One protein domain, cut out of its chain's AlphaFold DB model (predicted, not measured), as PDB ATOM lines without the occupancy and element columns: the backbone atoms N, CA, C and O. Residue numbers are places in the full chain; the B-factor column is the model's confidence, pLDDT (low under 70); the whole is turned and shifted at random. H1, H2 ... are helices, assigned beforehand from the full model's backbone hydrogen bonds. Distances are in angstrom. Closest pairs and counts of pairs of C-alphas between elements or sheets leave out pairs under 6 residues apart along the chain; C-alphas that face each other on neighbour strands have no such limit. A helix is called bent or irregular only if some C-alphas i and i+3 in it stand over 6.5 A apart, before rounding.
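What this domain is: This is residues 2 to 135 of the 293 residues of an uncharacterized protein of Thermoprotei archaeon (UniProt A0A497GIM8). The model is a flat slab of two helical hairpins packed one over the other: H1 and H2 make a wide hairpin, and H1 crosses the second hairpin, H3 with H4a, by its residues 15 to 31. H4 bends after that crossing, and its second arm, H4b, runs back beside H2, while residues 2 to 9 of H1 stick out free of the body. The printed part has 134 residues with four named helices, H1, H2, H3 and H4 along the chain, and no named strand; the class is all helix. It is compact, with a radius of gyration of the C-alphas of 16.5 A and spans of 53 by 38 by 19 A.

Where its parts are: Find C-alpha 2 at (12.532, -89.327, -155.419); from there H1, residues 2 to 32, runs 46.0 A. H2, residues 37 to 57, is 30.2 A long. H3, residues 60 to 89, begins at (-7.785, -93.577, -141.680) and runs 44.0 A; it is irregular, but only just, with C-alphas 82 and 85 6.7 A apart. H4, residues 92 to 131, was assigned as one helix by its hydrogen bonds but is bent, with C-alphas 112 and 115 6.5 A apart. Its arms are H4a, residues 92 to 112, 30.1 A long, and H4b, residues 115 to 131, 25.1 A long, ending at C-alpha 131 (-2.449, -107.091, -141.546).

How they stand to each other: Start with the hairpin of H1 and H2: they touch at a shallow tilt of 8 degrees, opposite ways, and their closest C-alphas, those of Arg 11 and Met 57, are 7.4 A apart. Residues 15 to 27 of H1 touch H3 at a steep tilt of 51 degrees; look at Ala 23 and Ala 74, their closest C-alphas, 4.5 A apart. Residues 26 to 31 of H1 touch H4a, only just about perpendicular at 72 degrees, with the C-alphas of Ala 30 and Ser 102 closest at 4.6 A. H2 and H3 touch only at the corner, at Met 57 and Ala 63, their closest C-alphas, 5.6 A apart. H3 and H4a form a hairpin at a shallow tilt of 27 degrees, and their closest C-alphas, those of Glu 87 and Ala 95, are 5.1 A apart. The arms H4a and H4b stand at a steep tilt of 54 degrees. H4b touches H2 at a shallow tilt of 32 degrees, only just short of steep, the same way, with the C-alphas of Ile 51 and Gly 125 closest at 4.1 A. H1 and H4b are apart. Every O i to N i+4 pair is within hydrogen-bond range in H4a, against 25 of 27 in H1, 16 of 17 in H2, 24 of 26 in H3 and 8 of 13 in H4b.

The domain as a whole: The two C-alphas farthest apart, those of Ser 91 and Val 131, are 54.7 A apart. The printed part has no cut, and the links H1 to H2, H2 to H3 and H3 to H4 are tight. The mean pLDDT of the printed part is 91.1; look for values under 70 at residues 2 to 3, 33 and 134.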
ATOM      1  N   SER A   2      13.349 -88.541-154.467       65.12
ATOM      2  CA  SER A   2      12.532 -89.327-155.419       65.12
ATOM      3  C   SER A   2      11.427 -90.194-154.784       65.12
ATOM      4  O   SER A   2      10.334 -90.288-155.335       65.12
ATOM      5  N   VAL A   3      11.657 -90.776-153.599       69.62
ATOM      6  CA  VAL A   3      10.688 -91.682-152.941       69.62
ATOM      7  C   VAL A   3       9.437 -90.948-152.434       69.62
ATOM      8  O   VAL A   3       8.325 -91.449-152.591       69.62
ATOM      9  N   LYS A   4       9.594 -89.741-151.867       75.44
ATOM     10  CA  LYS A   4       8.457 -88.920-151.406       75.44
ATOM     11  C   LYS A   4       7.601 -88.448-152.584       75.44
ATOM     12  O   LYS A   4       6.379 -88.523-152.512       75.44
ATOM     13  N   LEU A   5       8.247 -88.046-153.682       77.81
ATOM     14  CA  LEU A   5       7.565 -87.633-154.908       77.81
ATOM     15  C   LEU A   5       6.779 -88.795-155.540       77.81
ATOM     16  O   LEU A   5       5.613 -88.631-155.883       77.81
ATOM     17  N   SER A   6       7.375 -89.990-155.615       79.81
ATOM     18  CA  SER A   6       6.704 -91.186-156.145       79.81
ATOM     19  C   SER A   6       5.453 -91.567-155.340       79.81
ATOM     20  O   SER A   6       4.417 -91.885-155.925       79.81
ATOM     21  N   ARG A   7       5.505 -91.484-154.002       79.88
ATOM     22  CA  ARG A   7       4.330 -91.735-153.147       79.88
ATOM     23  C   ARG A   7       3.224 -90.705-153.365       79.88
ATOM     24  O   ARG A   7       2.056 -91.081-153.412       79.88
ATOM     25  N   LEU A   8       3.582 -89.431-153.526       84.06
ATOM     26  CA  LEU A   8       2.616 -88.356-153.746       84.06
ATOM     27  C   LEU A   8       1.892 -88.510-155.092       84.06
ATOM     28  O   LEU A   8       0.669 -88.439-155.134       84.06
ATOM     29  N   ILE A   9       2.626 -88.838-156.161       86.25
ATOM     30  CA  ILE A   9       2.046 -89.121-157.485       86.25
ATOM     31  C   ILE A   9       1.060 -90.296-157.417       86.25
ATOM     32  O   ILE A   9      -0.046 -90.200-157.944       86.25
ATOM     33  N   LYS A  10       1.426 -91.389-156.730       86.00
ATOM     34  CA  LYS A  10       0.537 -92.551-156.559       86.00
ATOM     35  C   LYS A  10      -0.752 -92.186-155.821       86.00
ATOM     36  O   LYS A  10      -1.820 -92.616-156.242       86.00
ATOM     37  N   ARG A  11      -0.667 -91.375-154.762       86.62
ATOM     38  CA  ARG A  11      -1.845 -90.895-154.022       86.62
ATOM     39  C   ARG A  11      -2.748 -90.027-154.898       86.62
ATOM     40  O   ARG A  11      -3.940 -90.301-154.977       86.62
ATOM     41  N   CYS A  12      -2.186 -89.056-155.620       88.62
ATOM     42  CA  CYS A  12      -2.957 -88.224-156.549       88.62
ATOM     43  C   CYS A  12      -3.662 -89.054-157.631       88.62
ATOM     44  O   CYS A  12      -4.811 -88.772-157.959       88.62
ATOM     45  N   LEU A  13      -3.000 -90.084-158.168       91.12
ATOM     46  CA  LEU A  13      -3.603 -90.972-159.160       91.12
ATOM     47  C   LEU A  13      -4.789 -91.757-158.580       91.12
ATOM     48  O   LEU A  13      -5.823 -91.859-159.234       91.12
ATOM     49  N   VAL A  14      -4.649 -92.290-157.362       92.81
ATOM     50  CA  VAL A  14      -5.730 -93.023-156.683       92.81
ATOM     51  C   VAL A  14      -6.936 -92.116-156.445       92.81
ATOM     52  O   VAL A  14      -8.047 -92.504-156.795       92.81
ATOM     53  N   GLU A  15      -6.724 -90.898-155.940       93.81
ATOM     54  CA  GLU A  15      -7.798 -89.911-155.757       93.81
ATOM     55  C   GLU A  15      -8.474 -89.557-157.083       93.81
ATOM     56  O   GLU A  15      -9.694 -89.588-157.185       93.81
ATOM     57  N   LEU A  16      -7.704 -89.289-158.142       93.88
ATOM     58  CA  LEU A  16      -8.261 -88.954-159.456       93.88
ATOM     59  C   LEU A  16      -9.151 -90.081-160.011       93.88
ATOM     60  O   LEU A  16     -10.243 -89.831-160.530       93.88
ATOM     61  N   LEU A  17      -8.703 -91.330-159.890       94.38
ATOM     62  CA  LEU A  17      -9.457 -92.510-160.318       94.38
ATOM     63  C   LEU A  17     -10.698 -92.761-159.446       94.38
ATOM     64  O   LEU A  17     -11.748 -93.183-159.940       94.38
ATOM     65  N   TYR A  18     -10.606 -92.455-158.154       95.19
ATOM     66  CA  TYR A  18     -11.737 -92.530-157.238       95.19
ATOM     67  C   TYR A  18     -12.792 -91.459-157.563       95.19
ATOM     68  O   TYR A  18     -13.970 -91.787-157.713       95.19
ATOM     69  N   ILE A  19     -12.368 -90.208-157.786       96.12
ATOM     70  CA  ILE A  19     -13.220 -89.079-158.197       96.12
ATOM     71  C   ILE A  19     -13.952 -89.394-159.495       96.12
ATOM     72  O   ILE A  19     -15.155 -89.181-159.587       96.12
ATOM     73  N   THR A  20     -13.248 -89.893-160.508       94.81
ATOM     74  CA  THR A  20     -13.844 -90.201-161.819       94.81
ATOM     75  C   THR A  20     -14.871 -91.329-161.731       94.81
ATOM     76  O   THR A  20     -15.946 -91.233-162.327       94.81
ATOM     77  N   THR A  21     -14.596 -92.352-160.920       95.56
ATOM     78  CA  THR A  21     -15.550 -93.433-160.653       95.56
ATOM     79  C   THR A  21     -16.787 -92.930-159.913       95.56
ATOM     80  O   THR A  21     -17.916 -93.253-160.281       95.56
ATOM     81  N   LEU A  22     -16.595 -92.089-158.900       96.00
ATOM     82  CA  LEU A  22     -17.687 -91.478-158.155       96.00
ATOM     83  C   LEU A  22     -18.503 -90.523-159.038       96.00
ATOM     84  O   LEU A  22     -19.733 -90.541-159.001       96.00
ATOM     85  N   ALA A  23     -17.835 -89.754-159.898       96.75
ATOM     86  CA  ALA A  23     -18.475 -88.854-160.847       96.75
ATOM     87  C   ALA A  23     -19.339 -89.619-161.856       96.75
ATOM     88  O   ALA A  23     -20.437 -89.178-162.175       96.75
ATOM     89  N   TYR A  24     -18.912 -90.803-162.308       95.38
ATOM     90  CA  TYR A  24     -19.762 -91.677-163.121       95.38
ATOM     91  C   TYR A  24     -21.081 -92.025-162.423       95.38
ATOM     92  O   TYR A  24     -22.155 -91.862-163.004       95.38
ATOM     93  N   MET A  25     -21.003 -92.471-161.169       93.88
ATOM     94  CA  MET A  25     -22.178 -92.882-160.398       93.88
ATOM     95  C   MET A  25     -23.144 -91.716-160.178       93.88
ATOM     96  O   MET A  25     -24.350 -91.851-160.394       93.88
ATOM     97  N   LEU A  26     -22.607 -90.557-159.790       95.31
ATOM     98  CA  LEU A  26     -23.388 -89.342-159.575       95.31
ATOM     99  C   LEU A  26     -23.985 -88.810-160.885       95.31
ATOM    100  O   LEU A  26     -25.145 -88.403-160.898       95.31
ATOM    101  N   PHE A  27     -23.242 -88.874-161.993       95.12
ATOM    102  CA  PHE A  27     -23.718 -88.485-163.320       95.12
ATOM    103  C   PHE A  27     -24.931 -89.312-163.756       95.12
ATOM    104  O   PHE A  27     -25.921 -88.744-164.207       95.12
ATOM    105  N   GLN A  28     -24.904 -90.639-163.582       92.12
ATOM    106  CA  GLN A  28     -26.067 -91.480-163.896       92.12
ATOM    107  C   GLN A  28     -27.261 -91.136-163.005       92.12
ATOM    108  O   GLN A  28     -28.381 -90.964-163.493       92.12
ATOM    109  N   GLN A  29     -27.018 -90.994-161.701       92.19
ATOM    110  CA  GLN A  29     -28.098 -90.803-160.744       92.19
ATOM    111  C   GLN A  29     -28.766 -89.425-160.833       92.19
ATOM    112  O   GLN A  29     -29.949 -89.278-160.503       92.19
ATOM    113  N   ALA A  30     -28.044 -88.424-161.332       91.75
ATOM    114  CA  ALA A  30     -28.594 -87.103-161.583       91.75
ATOM    115  C   ALA A  30     -29.803 -87.129-162.540       91.75
ATOM    116  O   ALA A  30     -30.716 -86.315-162.372       91.75
ATOM    117  N   PHE A  31     -29.847 -88.080-163.485       88.69
ATOM    118  CA  PHE A  31     -30.949 -88.236-164.444       88.69
ATOM    119  C   PHE A  31     -32.102 -89.103-163.925       88.69
ATOM    120  O   PHE A  31     -33.262 -88.793-164.175       88.69
ATOM    121  N   THR A  32     -31.824 -90.183-163.190       81.75
ATOM    122  CA  THR A  32     -32.876 -91.080-162.674       81.75
ATOM    123  C   THR A  32     -33.691 -90.444-161.556       81.75
ATOM    124  O   THR A  32     -34.893 -90.694-161.466       81.75
ATOM    125  N   GLY A  33     -33.053 -89.665-160.674       69.00
ATOM    126  CA  GLY A  33     -33.708 -88.929-159.581       69.00
ATOM    127  C   GLY A  33     -34.439 -89.783-158.532       69.00
ATOM    128  O   GLY A  33     -34.982 -89.242-157.574       69.00
ATOM    129  N   ARG A  34     -34.454 -91.111-158.686       78.44
ATOM    130  CA  ARG A  34     -35.085 -92.080-157.783       78.44
ATOM    131  C   ARG A  34     -34.081 -93.161-157.416       78.44
ATOM    132  O   ARG A  34     -33.355 -93.653-158.281       78.44
ATOM    133  N   MET A  35     -34.036 -93.521-156.136       80.19
ATOM    134  CA  MET A  35     -33.244 -94.660-155.682       80.19
ATOM    135  C   MET A  35     -34.006 -95.943-156.009       80.19
ATOM    136  O   MET A  35     -35.022 -96.248-155.392       80.19
ATOM    137  N   ASN A  36     -33.509 -96.680-156.996       84.50
ATOM    138  CA  ASN A  36     -34.011 -98.000-157.365       84.50
ATOM    139  C   ASN A  36     -33.037 -99.083-156.875       84.50
ATOM    140  O   ASN A  36     -31.881 -98.794-156.558       84.50
ATOM    141  N   VAL A  37     -33.456-100.351-156.897       86.94
ATOM    142  CA  VAL A  37     -32.604-101.495-156.510       86.94
ATOM    143  C   VAL A  37     -31.263-101.484-157.255       86.94
ATOM    144  O   VAL A  37     -30.214-101.635-156.638       86.94
ATOM    145  N   HIS A  38     -31.268-101.188-158.559       87.19
ATOM    146  CA  HIS A  38     -30.038-101.059-159.348       87.19
ATOM    147  C   HIS A  38     -29.085 -99.976-158.824       87.19
ATOM    148  O   HIS A  38     -27.880-100.204-158.779       87.19
ATOM    149  N   SER A  39     -29.603 -98.821-158.388       88.69
ATOM    150  CA  SER A  39     -28.759 -97.773-157.800       88.69
ATOM    151  C   SER A  39     -28.169 -98.203-156.454       88.69
ATOM    152  O   SER A  39     -27.006 -97.941-156.190       88.69
ATOM    153  N   LEU A  40     -28.903 -98.960-155.632       90.25
ATOM    154  CA  LEU A  40     -28.349 -99.488-154.382       90.25
ATOM    155  C   LEU A  40     -27.250-100.528-154.631       90.25
ATOM    156  O   LEU A  40     -26.222-100.492-153.960       90.25
ATOM    157  N   ILE A  41     -27.422-101.400-155.632       90.94
ATOM    158  CA  ILE A  41     -26.379-102.349-156.054       90.94
ATOM    159  C   ILE A  41     -25.121-101.592-156.493       90.94
ATOM    160  O   ILE A  41     -24.018-101.936-156.079       90.94
ATOM    161  N   LEU A  42     -25.279-100.532-157.290       90.12
ATOM    162  CA  LEU A  42     -24.168 -99.680-157.708       90.12
ATOM    163  C   LEU A  42     -23.473 -99.020-156.505       90.12
ATOM    164  O   LEU A  42     -22.249 -99.073-156.414       90.12
ATOM    165  N   ALA A  43     -24.227 -98.452-155.560       93.06
ATOM    166  CA  ALA A  43     -23.665 -97.867-154.341       93.06
ATOM    167  C   ALA A  43     -22.897 -98.898-153.496       93.06
ATOM    168  O   ALA A  43     -21.814 -98.594-153.001       93.06
ATOM    169  N   PHE A  44     -23.407-100.128-153.383       93.38
ATOM    170  CA  PHE A  44     -22.722-101.217-152.689       93.38
ATOM    171  C   PHE A  44     -21.419-101.625-153.392       93.38
ATOM    172  O   PHE A  44     -20.381-101.727-152.742       93.38
ATOM    173  N   LEU A  45     -21.436-101.793-154.721       93.25
ATOM    174  CA  LEU A  45     -20.231-102.085-155.509       93.25
ATOM    175  C   LEU A  45     -19.182-100.973-155.379       93.25
ATOM    176  O   LEU A  45     -17.989-101.258-155.271       93.25
ATOM    177  N   PHE A  46     -19.618 -99.713-155.348       94.50
ATOM    178  CA  PHE A  46     -18.730 -98.591-155.060       94.50
ATOM    179  C   PHE A  46     -18.168 -98.667-153.636       94.50
ATOM    180  O   PHE A  46     -16.975 -98.468-153.446       94.50
ATOM    181  N   GLY A  47     -18.982 -99.039-152.651       93.94
ATOM    182  CA  GLY A  47     -18.515 -99.294-151.291       93.94
ATOM    183  C   GLY A  47     -17.432-100.379-151.217       93.94
ATOM    184  O   GLY A  47     -16.445-100.216-150.503       93.94
ATOM    185  N   LEU A  48     -17.556-101.464-151.991       94.25
ATOM    186  CA  LEU A  48     -16.503-102.486-152.090       94.25
ATOM    187  C   LEU A  48     -15.205-101.913-152.677       94.25
ATOM    188  O   LEU A  48     -14.117-102.231-152.198       94.25
ATOM    189  N   LEU A  49     -15.303-101.023-153.669       95.00
ATOM    190  CA  LEU A  49     -14.148-100.274-154.171       95.00
ATOM    191  C   LEU A  49     -13.541 -99.376-153.079       95.00
ATOM    192  O   LEU A  49     -12.319 -99.233-153.022       95.00
ATOM    193  N   SER A  50     -14.358 -98.822-152.178       95.62
ATOM    194  CA  SER A  50     -13.888 -98.028-151.037       95.62
ATOM    195  C   SER A  50     -13.028 -98.833-150.051       95.62
ATOM    196  O   SER A  50     -12.161 -98.244-149.405       95.62
ATOM    197  N   ILE A  51     -13.183-100.164-149.976       95.00
ATOM    198  CA  ILE A  51     -12.262-101.044-149.226       95.00
ATOM    199  C   ILE A  51     -10.868-100.981-149.851       95.00
ATOM    200  O   ILE A  51      -9.878-100.749-149.162       95.00
ATOM    201  N   VAL A  52     -10.782-101.151-151.173       93.75
ATOM    202  CA  VAL A  52      -9.504-101.102-151.898       93.75
ATOM    203  C   VAL A  52      -8.888 -99.705-151.795       93.75
ATOM    204  O   VAL A  52      -7.690 -99.577-151.574       93.75
ATOM    205  N   TYR A  53      -9.702 -98.653-151.879       94.44
ATOM    206  CA  TYR A  53      -9.256 -97.275-151.666       94.44
ATOM    207  C   TYR A  53      -8.682 -97.059-150.255       94.44
ATOM    208  O   TYR A  53      -7.560 -96.567-150.125       94.44
ATOM    209  N   GLY A  54      -9.399 -97.482-149.206       93.25
ATOM    210  CA  GLY A  54      -8.911 -97.418-147.825       93.25
ATOM    211  C   GLY A  54      -7.603 -98.191-147.648       93.25
ATOM    212  O   GLY A  54      -6.669 -97.694-147.016       93.25
ATOM    213  N   TYR A  55      -7.496 -99.352-148.305       92.75
ATOM    214  CA  TYR A  55      -6.275-100.150-148.323       92.75
ATOM    215  C   TYR A  55      -5.086 -99.415-148.972       92.75
ATOM    216  O   TYR A  55      -3.949 -99.497-148.519       92.75
ATOM    217  N   LEU A  56      -5.310 -98.654-150.041       91.69
ATOM    218  CA  LEU A  56      -4.226 -97.925-150.704       91.69
ATOM    219  C   LEU A  56      -3.785 -96.661-149.949       91.69
ATOM    220  O   LEU A  56      -2.652 -96.209-150.142       91.69
ATOM    221  N   MET A  57      -4.650 -96.090-149.107       90.69
ATOM    222  CA  MET A  57      -4.327 -94.898-148.314       90.69
ATOM    223  C   MET A  57      -3.551 -95.226-147.037       90.69
ATOM    224  O   MET A  57      -2.615 -94.493-146.700       90.69
ATOM    225  N   GLY A  58      -3.902 -96.321-146.353       86.31
ATOM    226  CA  GLY A  58      -3.193 -96.846-145.176       86.31
ATOM    227  C   GLY A  58      -3.367 -96.056-143.874       86.31
ATOM    228  O   GLY A  58      -3.194 -96.620-142.801       86.31
ATOM    229  N   ASP A  59      -3.759 -94.784-143.943       90.62
ATOM    230  CA  ASP A  59      -4.130 -93.968-142.784       90.62
ATOM    231  C   ASP A  59      -5.618 -93.607-142.863       90.62
ATOM    232  O   ASP A  59      -6.103 -93.113-143.884       90.62
ATOM    233  N   ILE A  60      -6.351 -93.851-141.773       92.50
ATOM    234  CA  ILE A  60      -7.785 -93.577-141.680       92.50
ATOM    235  C   ILE A  60      -8.103 -92.087-141.801       92.50
ATOM    236  O   ILE A  60      -9.112 -91.724-142.405       92.50
ATOM    237  N   ARG A  61      -7.239 -91.212-141.270       93.19
ATOM    238  CA  ARG A  61      -7.433 -89.765-141.355       93.19
ATOM    239  C   ARG A  61      -7.312 -89.305-142.802       93.19
ATOM    240  O   ARG A  61      -8.198 -88.600-143.285       93.19
ATOM    241  N   ASP A  62      -6.250 -89.732-143.484       90.19
ATOM    242  CA  ASP A  62      -6.021 -89.411-144.896       90.19
ATOM    243  C   ASP A  62      -7.151 -89.978-145.768       90.19
ATOM    244  O   ASP A  62      -7.679 -89.263-146.617       90.19
ATOM    245  N   ALA A  63      -7.584 -91.220-145.520       92.81
ATOM    246  CA  ALA A  63      -8.643 -91.869-146.291       92.81
ATOM    247  C   ALA A  63     -10.010 -91.180-146.137       92.81
ATOM    248  O   ALA A  63     -10.731 -91.017-147.118       92.81
ATOM    249  N   ILE A  64     -10.385 -90.749-144.927       93.81
ATOM    250  CA  ILE A  64     -11.661 -90.049-144.704       93.81
ATOM    251  C   ILE A  64     -11.629 -88.648-145.327       93.81
ATOM    252  O   ILE A  64     -12.592 -88.248-145.983       93.81
ATOM    253  N   ILE A  65     -10.534 -87.900-145.153       93.94
ATOM    254  CA  ILE A  65     -10.394 -86.562-145.749       93.94
ATOM    255  C   ILE A  65     -10.400 -86.661-147.279       93.94
ATOM    256  O   ILE A  65     -11.115 -85.901-147.933       93.94
ATOM    257  N   GLY A  66      -9.651 -87.615-147.839       93.50
ATOM    258  CA  GLY A  66      -9.617 -87.889-149.272       93.50
ATOM    259  C   GLY A  66     -10.991 -88.279-149.815       93.50
ATOM    260  O   GLY A  66     -11.448 -87.690-150.791       93.50
ATOM    261  N   TYR A  67     -11.725 -89.149-149.115       94.94
ATOM    262  CA  TYR A  67     -13.105 -89.498-149.458       94.94
ATOM    263  C   TYR A  67     -14.032 -88.273-149.512       94.94
ATOM    264  O   TYR A  67     -14.749 -88.091-150.496       94.94
ATOM    265  N   LEU A  68     -14.019 -87.418-148.483       95.00
ATOM    266  CA  LEU A  68     -14.880 -86.231-148.426       95.00
ATOM    267  C   LEU A  68     -14.533 -85.217-149.524       95.00
ATOM    268  O   LEU A  68     -15.433 -84.680-150.176       95.00
ATOM    269  N   ALA A  69     -13.240 -84.985-149.765       95.00
ATOM    270  CA  ALA A  69     -12.774 -84.132-150.854       95.00
ATOM    271  C   ALA A  69     -13.183 -84.705-152.220       95.00
ATOM    272  O   ALA A  69     -13.714 -83.982-153.065       95.00
ATOM    273  N   SER A  70     -13.012 -86.015-152.403       95.56
ATOM    274  CA  SER A  70     -13.428 -86.741-153.597       95.56
ATOM    275  C   SER A  70     -14.934 -86.651-153.831       95.56
ATOM    276  O   SER A  70     -15.360 -86.449-154.964       95.56
ATOM    277  N   LEU A  71     -15.749 -86.729-152.777       96.19
ATOM    278  CA  LEU A  71     -17.202 -86.589-152.857       96.19
ATOM    279  C   LEU A  71     -17.621 -85.194-153.325       96.19
ATOM    280  O   LEU A  71     -18.449 -85.067-154.233       96.19
ATOM    281  N   ALA A  72     -17.026 -84.150-152.746       95.56
ATOM    282  CA  ALA A  72     -17.290 -82.771-153.140       95.56
ATOM    283  C   ALA A  72     -16.872 -82.515-154.599       95.56
ATOM    284  O   ALA A  72     -17.666 -82.007-155.395       95.56
ATOM    285  N   LEU A  73     -15.658 -82.934-154.974       96.62
ATOM    286  CA  LEU A  73     -15.128 -82.772-156.330       96.62
ATOM    287  C   LEU A  73     -15.930 -83.568-157.360       96.62
ATOM    288  O   LEU A  73     -16.305 -83.019-158.393       96.62
ATOM    289  N   ALA A  74     -16.249 -84.832-157.082       97.06
ATOM    290  CA  ALA A  74     -17.038 -85.663-157.984       97.06
ATOM    291  C   ALA A  74     -18.446 -85.094-158.193       97.06
ATOM    292  O   ALA A  74     -18.946 -85.103-159.318       97.06
ATOM    293  N   THR A  75     -19.070 -84.552-157.142       96.62
ATOM    294  CA  THR A  75     -20.374 -83.886-157.252       96.62
ATOM    295  C   THR A  75     -20.280 -82.660-158.157       96.62
ATOM    296  O   THR A  75     -21.057 -82.542-159.105       96.62
ATOM    297  N   ALA A  76     -19.293 -81.787-157.927       96.25
ATOM    298  CA  ALA A  76     -19.073 -80.602-158.751       96.25
ATOM    299  C   ALA A  76     -18.812 -80.968-160.222       96.25
ATOM    300  O   ALA A  76     -19.468 -80.436-161.115       96.25
ATOM    301  N   VAL A  77     -17.918 -81.929-160.477       96.50
ATOM    302  CA  VAL A  77     -17.602 -82.413-161.830       96.50
ATOM    303  C   VAL A  77     -18.844 -82.980-162.513       96.50
ATOM    304  O   VAL A  77     -19.131 -82.614-163.650       96.50
ATOM    305  N   SER A  78     -19.619 -83.823-161.829       96.25
ATOM    306  CA  SER A  78     -20.823 -84.440-162.403       96.25
ATOM    307  C   SER A  78     -21.852 -83.394-162.815       96.25
ATOM    308  O   SER A  78     -22.376 -83.443-163.926       96.25
ATOM    309  N   VAL A  79     -22.109 -82.416-161.945       95.81
ATOM    310  CA  VAL A  79     -23.060 -81.332-162.218       95.81
ATOM    311  C   VAL A  79     -22.564 -80.441-163.359       95.81
ATOM    312  O   VAL A  79     -23.342 -80.111-164.252       95.81
ATOM    313  N   LEU A  80     -21.270 -80.110-163.397       95.88
ATOM    314  CA  LEU A  80     -20.680 -79.328-164.488       95.88
ATOM    315  C   LEU A  80     -20.776 -80.049-165.838       95.88
ATOM    316  O   LEU A  80     -21.141 -79.426-166.836       95.88
ATOM    317  N   LEU A  81     -20.511 -81.360-165.871       96.44
ATOM    318  CA  LEU A  81     -20.679 -82.178-167.075       96.44
ATOM    319  C   LEU A  81     -22.137 -82.179-167.553       96.44
ATOM    320  O   LEU A  81     -22.398 -82.139-168.750       96.44
ATOM    321  N   ILE A  82     -23.111 -82.184-166.646       95.81
ATOM    322  CA  ILE A  82     -24.526 -82.137-167.028       95.81
ATOM    323  C   ILE A  82     -24.926 -80.742-167.528       95.81
ATOM    324  O   ILE A  82     -25.656 -80.624-168.515       95.81
ATOM    325  N   ARG A  83     -24.438 -79.689-166.869       95.62
ATOM    326  CA  ARG A  83     -24.744 -78.289-167.182       95.62
ATOM    327  C   ARG A  83     -24.213 -77.875-168.555       95.62
ATOM    328  O   ARG A  83     -24.949 -77.282-169.344       95.62
ATOM    329  N   ARG A  84     -22.947 -78.192-168.848       95.38
ATOM    330  CA  ARG A  84     -22.201 -77.625-169.985       95.38
ATOM    331  C   ARG A  84     -22.911 -77.774-171.344       95.38
ATOM    332  O   ARG A  84     -22.983 -76.782-172.064       95.38
ATOM    333  N   PRO A  85     -23.474 -78.938-171.720       94.19
ATOM    334  CA  PRO A  85     -24.131 -79.094-173.019       94.19
ATOM    335  C   PRO A  85     -25.446 -78.317-173.124       94.19
ATOM    336  O   PRO A  85     -25.780 -77.826-174.197       94.19
ATOM    337  N   ILE A  86     -26.189 -78.181-172.021       94.31
ATOM    338  CA  ILE A  86     -27.447 -77.418-171.988       94.31
ATOM    339  C   ILE A  86     -27.163 -75.931-172.169       94.31
ATOM    340  O   ILE A  86     -27.840 -75.270-172.952       94.31
ATOM    341  N   GLU A  87     -26.134 -75.434-171.486       94.50
ATOM    342  CA  GLU A  87     -25.698 -74.040-171.573       94.50
ATOM    343  C   GLU A  87     -25.276 -73.673-173.002       94.50
ATOM    344  O   GLU A  87     -25.697 -72.648-173.526       94.50
ATOM    345  N   ILE A  88     -24.507 -74.548-173.661       93.75
ATOM    346  CA  ILE A  88     -24.001 -74.308-175.022       93.75
ATOM    347  C   ILE A  88     -25.109 -74.419-176.079       93.75
ATOM    348  O   ILE A  88     -25.134 -73.629-177.022       93.75
ATOM    349  N   TYR A  89     -25.991 -75.419-175.979       91.44
ATOM    350  CA  TYR A  89     -26.916 -75.744-177.070       91.44
ATOM    351  C   TYR A  89     -28.347 -75.248-176.864       91.44
ATOM    352  O   TYR A  89     -29.051 -75.088-177.855       91.44
ATOM    353  N   ILE A  90     -28.808 -75.032-175.630       89.44
ATOM    354  CA  ILE A  90     -30.200 -74.652-175.350       89.44
ATOM    355  C   ILE A  90     -30.268 -73.212-174.848       89.44
ATOM    356  O   ILE A  90     -30.726 -72.337-175.578       89.44
ATOM    357  N   SER A  91     -29.869 -72.979-173.597       90.56
ATOM    358  CA  SER A  91     -29.826 -71.655-172.968       90.56
ATOM    359  C   SER A  91     -29.192 -71.729-171.580       90.56
ATOM    360  O   SER A  91     -29.222 -72.773-170.924       90.56
ATOM    361  N   GLU A  92     -28.694 -70.591-171.102       92.06
ATOM    362  CA  GLU A  92     -28.158 -70.434-169.748       92.06
ATOM    363  C   GLU A  92     -29.228 -70.667-168.667       92.06
ATOM    364  O   GLU A  92     -29.017 -71.462-167.755       92.06
ATOM    365  N   VAL A  93     -30.428 -70.097-168.832       91.38
ATOM    366  CA  VAL A  93     -31.548 -70.257-167.880       91.38
ATOM    367  C   VAL A  93     -31.956 -71.727-167.728       91.38
ATOM    368  O   VAL A  93     -32.180 -72.217-166.621       91.38
ATOM    369  N   SER A  94     -32.010 -72.476-168.835       89.19
ATOM    370  CA  SER A  94     -32.289 -73.918-168.772       89.19
ATOM    371  C   SER A  94     -31.169 -74.680-168.060       89.19
ATOM    372  O   SER A  94     -31.434 -75.653-167.351       89.19
ATOM    373  N   ALA A  95     -29.918 -74.243-168.222       92.31
ATOM    374  CA  ALA A  95     -28.767 -74.865-167.584       92.31
ATOM    375  C   ALA A  95     -28.789 -74.682-166.059       92.31
ATOM    376  O   ALA A  95     -28.440 -75.615-165.333       92.31
ATOM    377  N   GLU A  96     -29.253 -73.538-165.555       92.31
ATOM    378  CA  GLU A  96     -29.427 -73.300-164.116       92.31
ATOM    379  C   GLU A  96     -30.478 -74.226-163.495       92.31
ATOM    380  O   GLU A  96     -30.207 -74.886-162.489       92.31
ATOM    381  N   LEU A  97     -31.646 -74.356-164.132       90.38
ATOM    382  CA  LEU A  97     -32.709 -75.258-163.670       90.38
ATOM    383  C   LEU A  97     -32.228 -76.714-163.615       90.38
ATOM    384  O   LEU A  97     -32.444 -77.425-162.628       90.38
ATOM    385  N   VAL A  98     -31.514 -77.150-164.657       91.19
ATOM    386  CA  VAL A  98     -30.907 -78.485-164.710       91.19
ATOM    387  C   VAL A  98     -29.825 -78.648-163.640       91.19
ATOM    388  O   VAL A  98     -29.720 -79.719-163.038       91.19
ATOM    389  N   THR A  99     -29.046 -77.603-163.354       93.38
ATOM    390  CA  THR A  99     -28.024 -77.604-162.296       93.38
ATOM    391  C   THR A  99     -28.666 -77.838-160.930       93.38
ATOM    392  O   THR A  99     -28.232 -78.728-160.205       93.38
ATOM    393  N   MET A 100     -29.741 -77.118-160.596       91.94
ATOM    394  CA  MET A 100     -30.447 -77.300-159.321       91.94
ATOM    395  C   MET A 100     -31.021 -78.717-159.186       91.94
ATOM    396  O   MET A 100     -30.849 -79.370-158.154       91.94
ATOM    397  N   HIS A 101     -31.661 -79.223-160.245       91.25
ATOM    398  CA  HIS A 101     -32.238 -80.566-160.250       91.25
ATOM    399  C   HIS A 101     -31.169 -81.666-160.121       91.25
ATOM    400  O   HIS A 101     -31.304 -82.575-159.298       91.25
ATOM    401  N   SER A 102     -30.095 -81.582-160.912       94.12
ATOM    402  CA  SER A 102     -29.004 -82.566-160.910       94.12
ATOM    403  C   SER A 102     -28.206 -82.545-159.607       94.12
ATOM    404  O   SER A 102     -27.931 -83.613-159.061       94.12
ATOM    405  N   LEU A 103     -27.911 -81.360-159.060       95.06
ATOM    406  CA  LEU A 103     -27.229 -81.204-157.776       95.06
ATOM    407  C   LEU A 103     -28.038 -81.839-156.644       95.06
ATOM    408  O   LEU A 103     -27.491 -82.623-155.870       95.06
ATOM    409  N   ARG A 104     -29.347 -81.561-156.577       93.56
ATOM    410  CA  ARG A 104     -30.240 -82.172-155.585       93.56
ATOM    411  C   ARG A 104     -30.171 -83.698-155.650       93.56
ATOM    412  O   ARG A 104     -29.981 -84.350-154.629       93.56
ATOM    413  N   ASN A 105     -30.313 -84.267-156.845       93.06
ATOM    414  CA  ASN A 105     -30.346 -85.718-157.022       93.06
ATOM    415  C   ASN A 105     -28.988 -86.369-156.700       93.06
ATOM    416  O   ASN A 105     -28.954 -87.413-156.045       93.06
ATOM    417  N   ALA A 106     -27.880 -85.743-157.111       94.06
ATOM    418  CA  ALA A 106     -26.529 -86.208-156.805       94.06
ATOM    419  C   ALA A 106     -26.253 -86.186-155.293       94.06
ATOM    420  O   ALA A 106     -25.783 -87.184-154.752       94.06
ATOM    421  N   LEU A 107     -26.607 -85.098-154.599       94.44
ATOM    422  CA  LEU A 107     -26.407 -84.962-153.153       94.44
ATOM    423  C   LEU A 107     -27.254 -85.946-152.344       94.44
ATOM    424  O   LEU A 107     -26.736 -86.573-151.424       94.44
ATOM    425  N   ILE A 108     -28.533 -86.121-152.694       93.56
ATOM    426  CA  ILE A 108     -29.406 -87.096-152.023       93.56
ATOM    427  C   ILE A 108     -28.802 -88.499-152.140       93.56
ATOM    428  O   ILE A 108     -28.684 -89.210-151.146       93.56
ATOM    429  N   TYR A 109     -28.364 -88.896-153.332       94.38
ATOM    430  CA  TYR A 109     -27.776 -90.217-153.523       94.38
ATOM    431  C   TYR A 109     -26.414 -90.378-152.840       94.38
ATOM    432  O   TYR A 109     -26.149 -91.404-152.212       94.38
ATOM    433  N   ALA A 110     -25.565 -89.352-152.910       94.50
ATOM    434  CA  ALA A 110     -24.306 -89.301-152.183       94.50
ATOM    435  C   ALA A 110     -24.516 -89.517-150.678       94.50
ATOM    436  O   ALA A 110     -23.839 -90.351-150.081       94.50
ATOM    437  N   LEU A 111     -25.468 -88.799-150.077       93.75
ATOM    438  CA  LEU A 111     -25.714 -88.812-148.638       93.75
ATOM    439  C   LEU A 111     -26.383 -90.106-148.165       93.75
ATOM    440  O   LEU A 111     -25.979 -90.657-147.147       93.75
ATOM    441  N   PHE A 112     -27.394 -90.589-148.891       92.81
ATOM    442  CA  PHE A 112     -28.239 -91.693-148.426       92.81
ATOM    443  C   PHE A 112     -27.847 -93.069-148.967       92.81
ATOM    444  O   PHE A 112     -28.242 -94.069-148.376       92.81
ATOM    445  N   ALA A 113     -27.077 -93.146-150.055       93.19
ATOM    446  CA  ALA A 113     -26.646 -94.421-150.624       93.19
ATOM    447  C   ALA A 113     -25.125 -94.596-150.566       93.19
ATOM    448  O   ALA A 113     -24.645 -95.545-149.957       93.19
ATOM    449  N   ILE A 114     -24.349 -93.682-151.156       94.69
ATOM    450  CA  ILE A 114     -22.891 -93.871-151.292       94.69
ATOM    451  C   ILE A 114     -22.173 -93.752-149.944       94.69
ATOM    452  O   ILE A 114     -21.335 -94.592-149.604       94.69
ATOM    453  N   THR A 115     -22.494 -92.712-149.175       94.44
ATOM    454  CA  THR A 115     -21.793 -92.382-147.928       94.44
ATOM    455  C   THR A 115     -21.937 -93.453-146.847       94.44
ATOM    456  O   THR A 115     -20.906 -93.829-146.289       94.44
ATOM    457  N   PRO A 116     -23.130 -94.021-146.580       94.31
ATOM    458  CA  PRO A 116     -23.279 -95.083-145.588       94.31
ATOM    459  C   PRO A 116     -22.415 -96.311-145.893       94.31
ATOM    460  O   PRO A 116     -21.744 -96.817-144.998       94.31
ATOM    461  N   PHE A 117     -22.362 -96.756-147.155       94.12
ATOM    462  CA  PHE A 117     -21.495 -97.874-147.532       94.12
ATOM    463  C   PHE A 117     -20.013 -97.501-147.438       94.12
ATOM    464  O   PHE A 117     -19.226 -98.239-146.851       94.12
ATOM    465  N   SER A 118     -19.627 -96.342-147.974       94.44
ATOM    466  CA  SER A 118     -18.217 -95.940-148.046       94.44
ATOM    467  C   SER A 118     -17.612 -95.706-146.658       94.44
ATOM    468  O   SER A 118     -16.522 -96.198-146.379       94.44
ATOM    469  N   ILE A 119     -18.323 -95.020-145.754       93.38
ATOM    470  CA  ILE A 119     -17.829 -94.730-144.394       93.38
ATOM    471  C   ILE A 119     -17.611 -96.010-143.582       93.38
ATOM    472  O   ILE A 119     -16.671 -96.069-142.795       93.38
ATOM    473  N   VAL A 120     -18.442 -97.038-143.775       94.56
ATOM    474  CA  VAL A 120     -18.285 -98.324-143.075       94.56
ATOM    475  C   VAL A 120     -17.146 -99.152-143.674       94.56
ATOM    476  O   VAL A 120     -16.408 -99.809-142.944       94.56
ATOM    477  N   LEU A 121     -16.979 -99.120-144.998       96.06
ATOM    478  CA  LEU A 121     -16.054-100.002-145.710       96.06
ATOM    479  C   LEU A 121     -14.618 -99.454-145.814       96.06
ATOM    480  O   LEU A 121     -13.673-100.243-145.864       96.06
ATOM    481  N   ILE A 122     -14.417 -98.131-145.773       95.81
ATOM    482  CA  ILE A 122     -13.074 -97.515-145.765       95.81
ATOM    483  C   ILE A 122     -12.227 -97.981-144.562       95.81
ATOM    484  O   ILE A 122     -11.098 -98.423-144.791       95.81
ATOM    485  N   PRO A 123     -12.721 -97.949-143.304       95.69
ATOM    486  CA  PRO A 123     -11.962 -98.428-142.147       95.69
ATOM    487  C   PRO A 123     -11.541 -99.895-142.259       95.69
ATOM    488  O   PRO A 123     -10.439-100.240-141.842       95.69
ATOM    489  N   ILE A 124     -12.379-100.746-142.861       94.62
ATOM    490  CA  ILE A 124     -12.044-102.155-143.114       94.62
ATOM    491  C   ILE A 124     -10.850-102.242-144.068       94.62
ATOM    492  O   ILE A 124      -9.901-102.977-143.807       94.62
ATOM    493  N   GLY A 125     -10.864-101.446-145.139       93.12
ATOM    494  CA  GLY A 125      -9.742-101.328-146.066       93.12
ATOM    495  C   GLY A 125      -8.446-100.907-145.377       93.12
ATOM    496  O   GLY A 125      -7.417-101.553-145.558       93.12
ATOM    497  N   VAL A 126      -8.510 -99.867-144.542       93.44
ATOM    498  CA  VAL A 126      -7.360 -99.377-143.765       93.44
ATOM    499  C   VAL A 126      -6.851-100.448-142.799       93.44
ATOM    500  O   VAL A 126      -5.648-100.676-142.728       93.44
ATOM    501  N   TYR A 127      -7.737-101.162-142.103       92.94
ATOM    502  CA  TYR A 127      -7.344-102.264-141.222       92.94
ATOM    503  C   TYR A 127      -6.625-103.386-141.983       92.94
ATOM    504  O   TYR A 127      -5.615-103.904-141.519       92.94
ATOM    505  N   LEU A 128      -7.069-103.729-143.194       90.56
ATOM    506  CA  LEU A 128      -6.391-104.743-144.006       90.56
ATOM    507  C   LEU A 128      -4.945-104.358-144.359       90.56
ATOM    508  O   LEU A 128      -4.124-105.250-144.557       90.56
ATOM    509  N   THR A 129      -4.604-103.065-144.388       89.81
ATOM    510  CA  THR A 129      -3.218-102.611-144.632       89.81
ATOM    511  C   THR A 129      -2.262-102.931-143.501       89.81
ATOM    512  O   THR A 129      -1.073-103.097-143.746       89.81
ATOM    513  N   THR A 130      -2.766-103.006-142.267       86.25
ATOM    514  CA  THR A 130      -1.931-103.300-141.099       86.25
ATOM    515  C   THR A 130      -1.680-104.798-140.952       86.25
ATOM    516  O   THR A 130      -0.708-105.193-140.315       86.25
ATOM    517  N   VAL A 131      -2.538-105.625-141.560       86.06
ATOM    518  CA  VAL A 131      -2.449-107.091-141.546       86.06
ATOM    519  C   VAL A 131      -1.711-107.632-142.775       86.06
ATOM    520  O   VAL A 131      -1.000-108.628-142.674       86.06
ATOM    521  N   VAL A 132      -1.882-106.998-143.939       82.00
ATOM    522  CA  VAL A 132      -1.328-107.451-145.220       82.00
ATOM    523  C   VAL A 132      -0.443-106.363-145.815       82.00
ATOM    524  O   VAL A 132      -0.943-105.313-146.226       82.00
ATOM    525  N   ASP A 133       0.856-106.652-145.929       74.00
ATOM    526  CA  ASP A 133       1.844-105.748-146.522       74.00
ATOM    527  C   ASP A 133       1.393-105.201-147.879       74.00
ATOM    528  O   ASP A 133       0.830-105.922-148.710       74.00
ATOM    529  N   SER A 134       1.667-103.910-148.108       65.81
ATOM    530  CA  SER A 134       1.187-103.190-149.289       65.81
ATOM    531  C   SER A 134       1.627-103.894-150.575       65.81
ATOM    532  O   SER A 134       2.809-103.879-150.935       65.81
ATOM    533  N   ASN A 135       0.676-104.485-151.292       77.19
ATOM    534  CA  ASN A 135       0.967-105.229-152.509       77.19
ATOM    535  C   ASN A 135       0.724-104.366-153.757       77.19
ATOM    536  O   ASN A 135      -0.343-103.775-153.931       77.19
TER     537      ASN A 135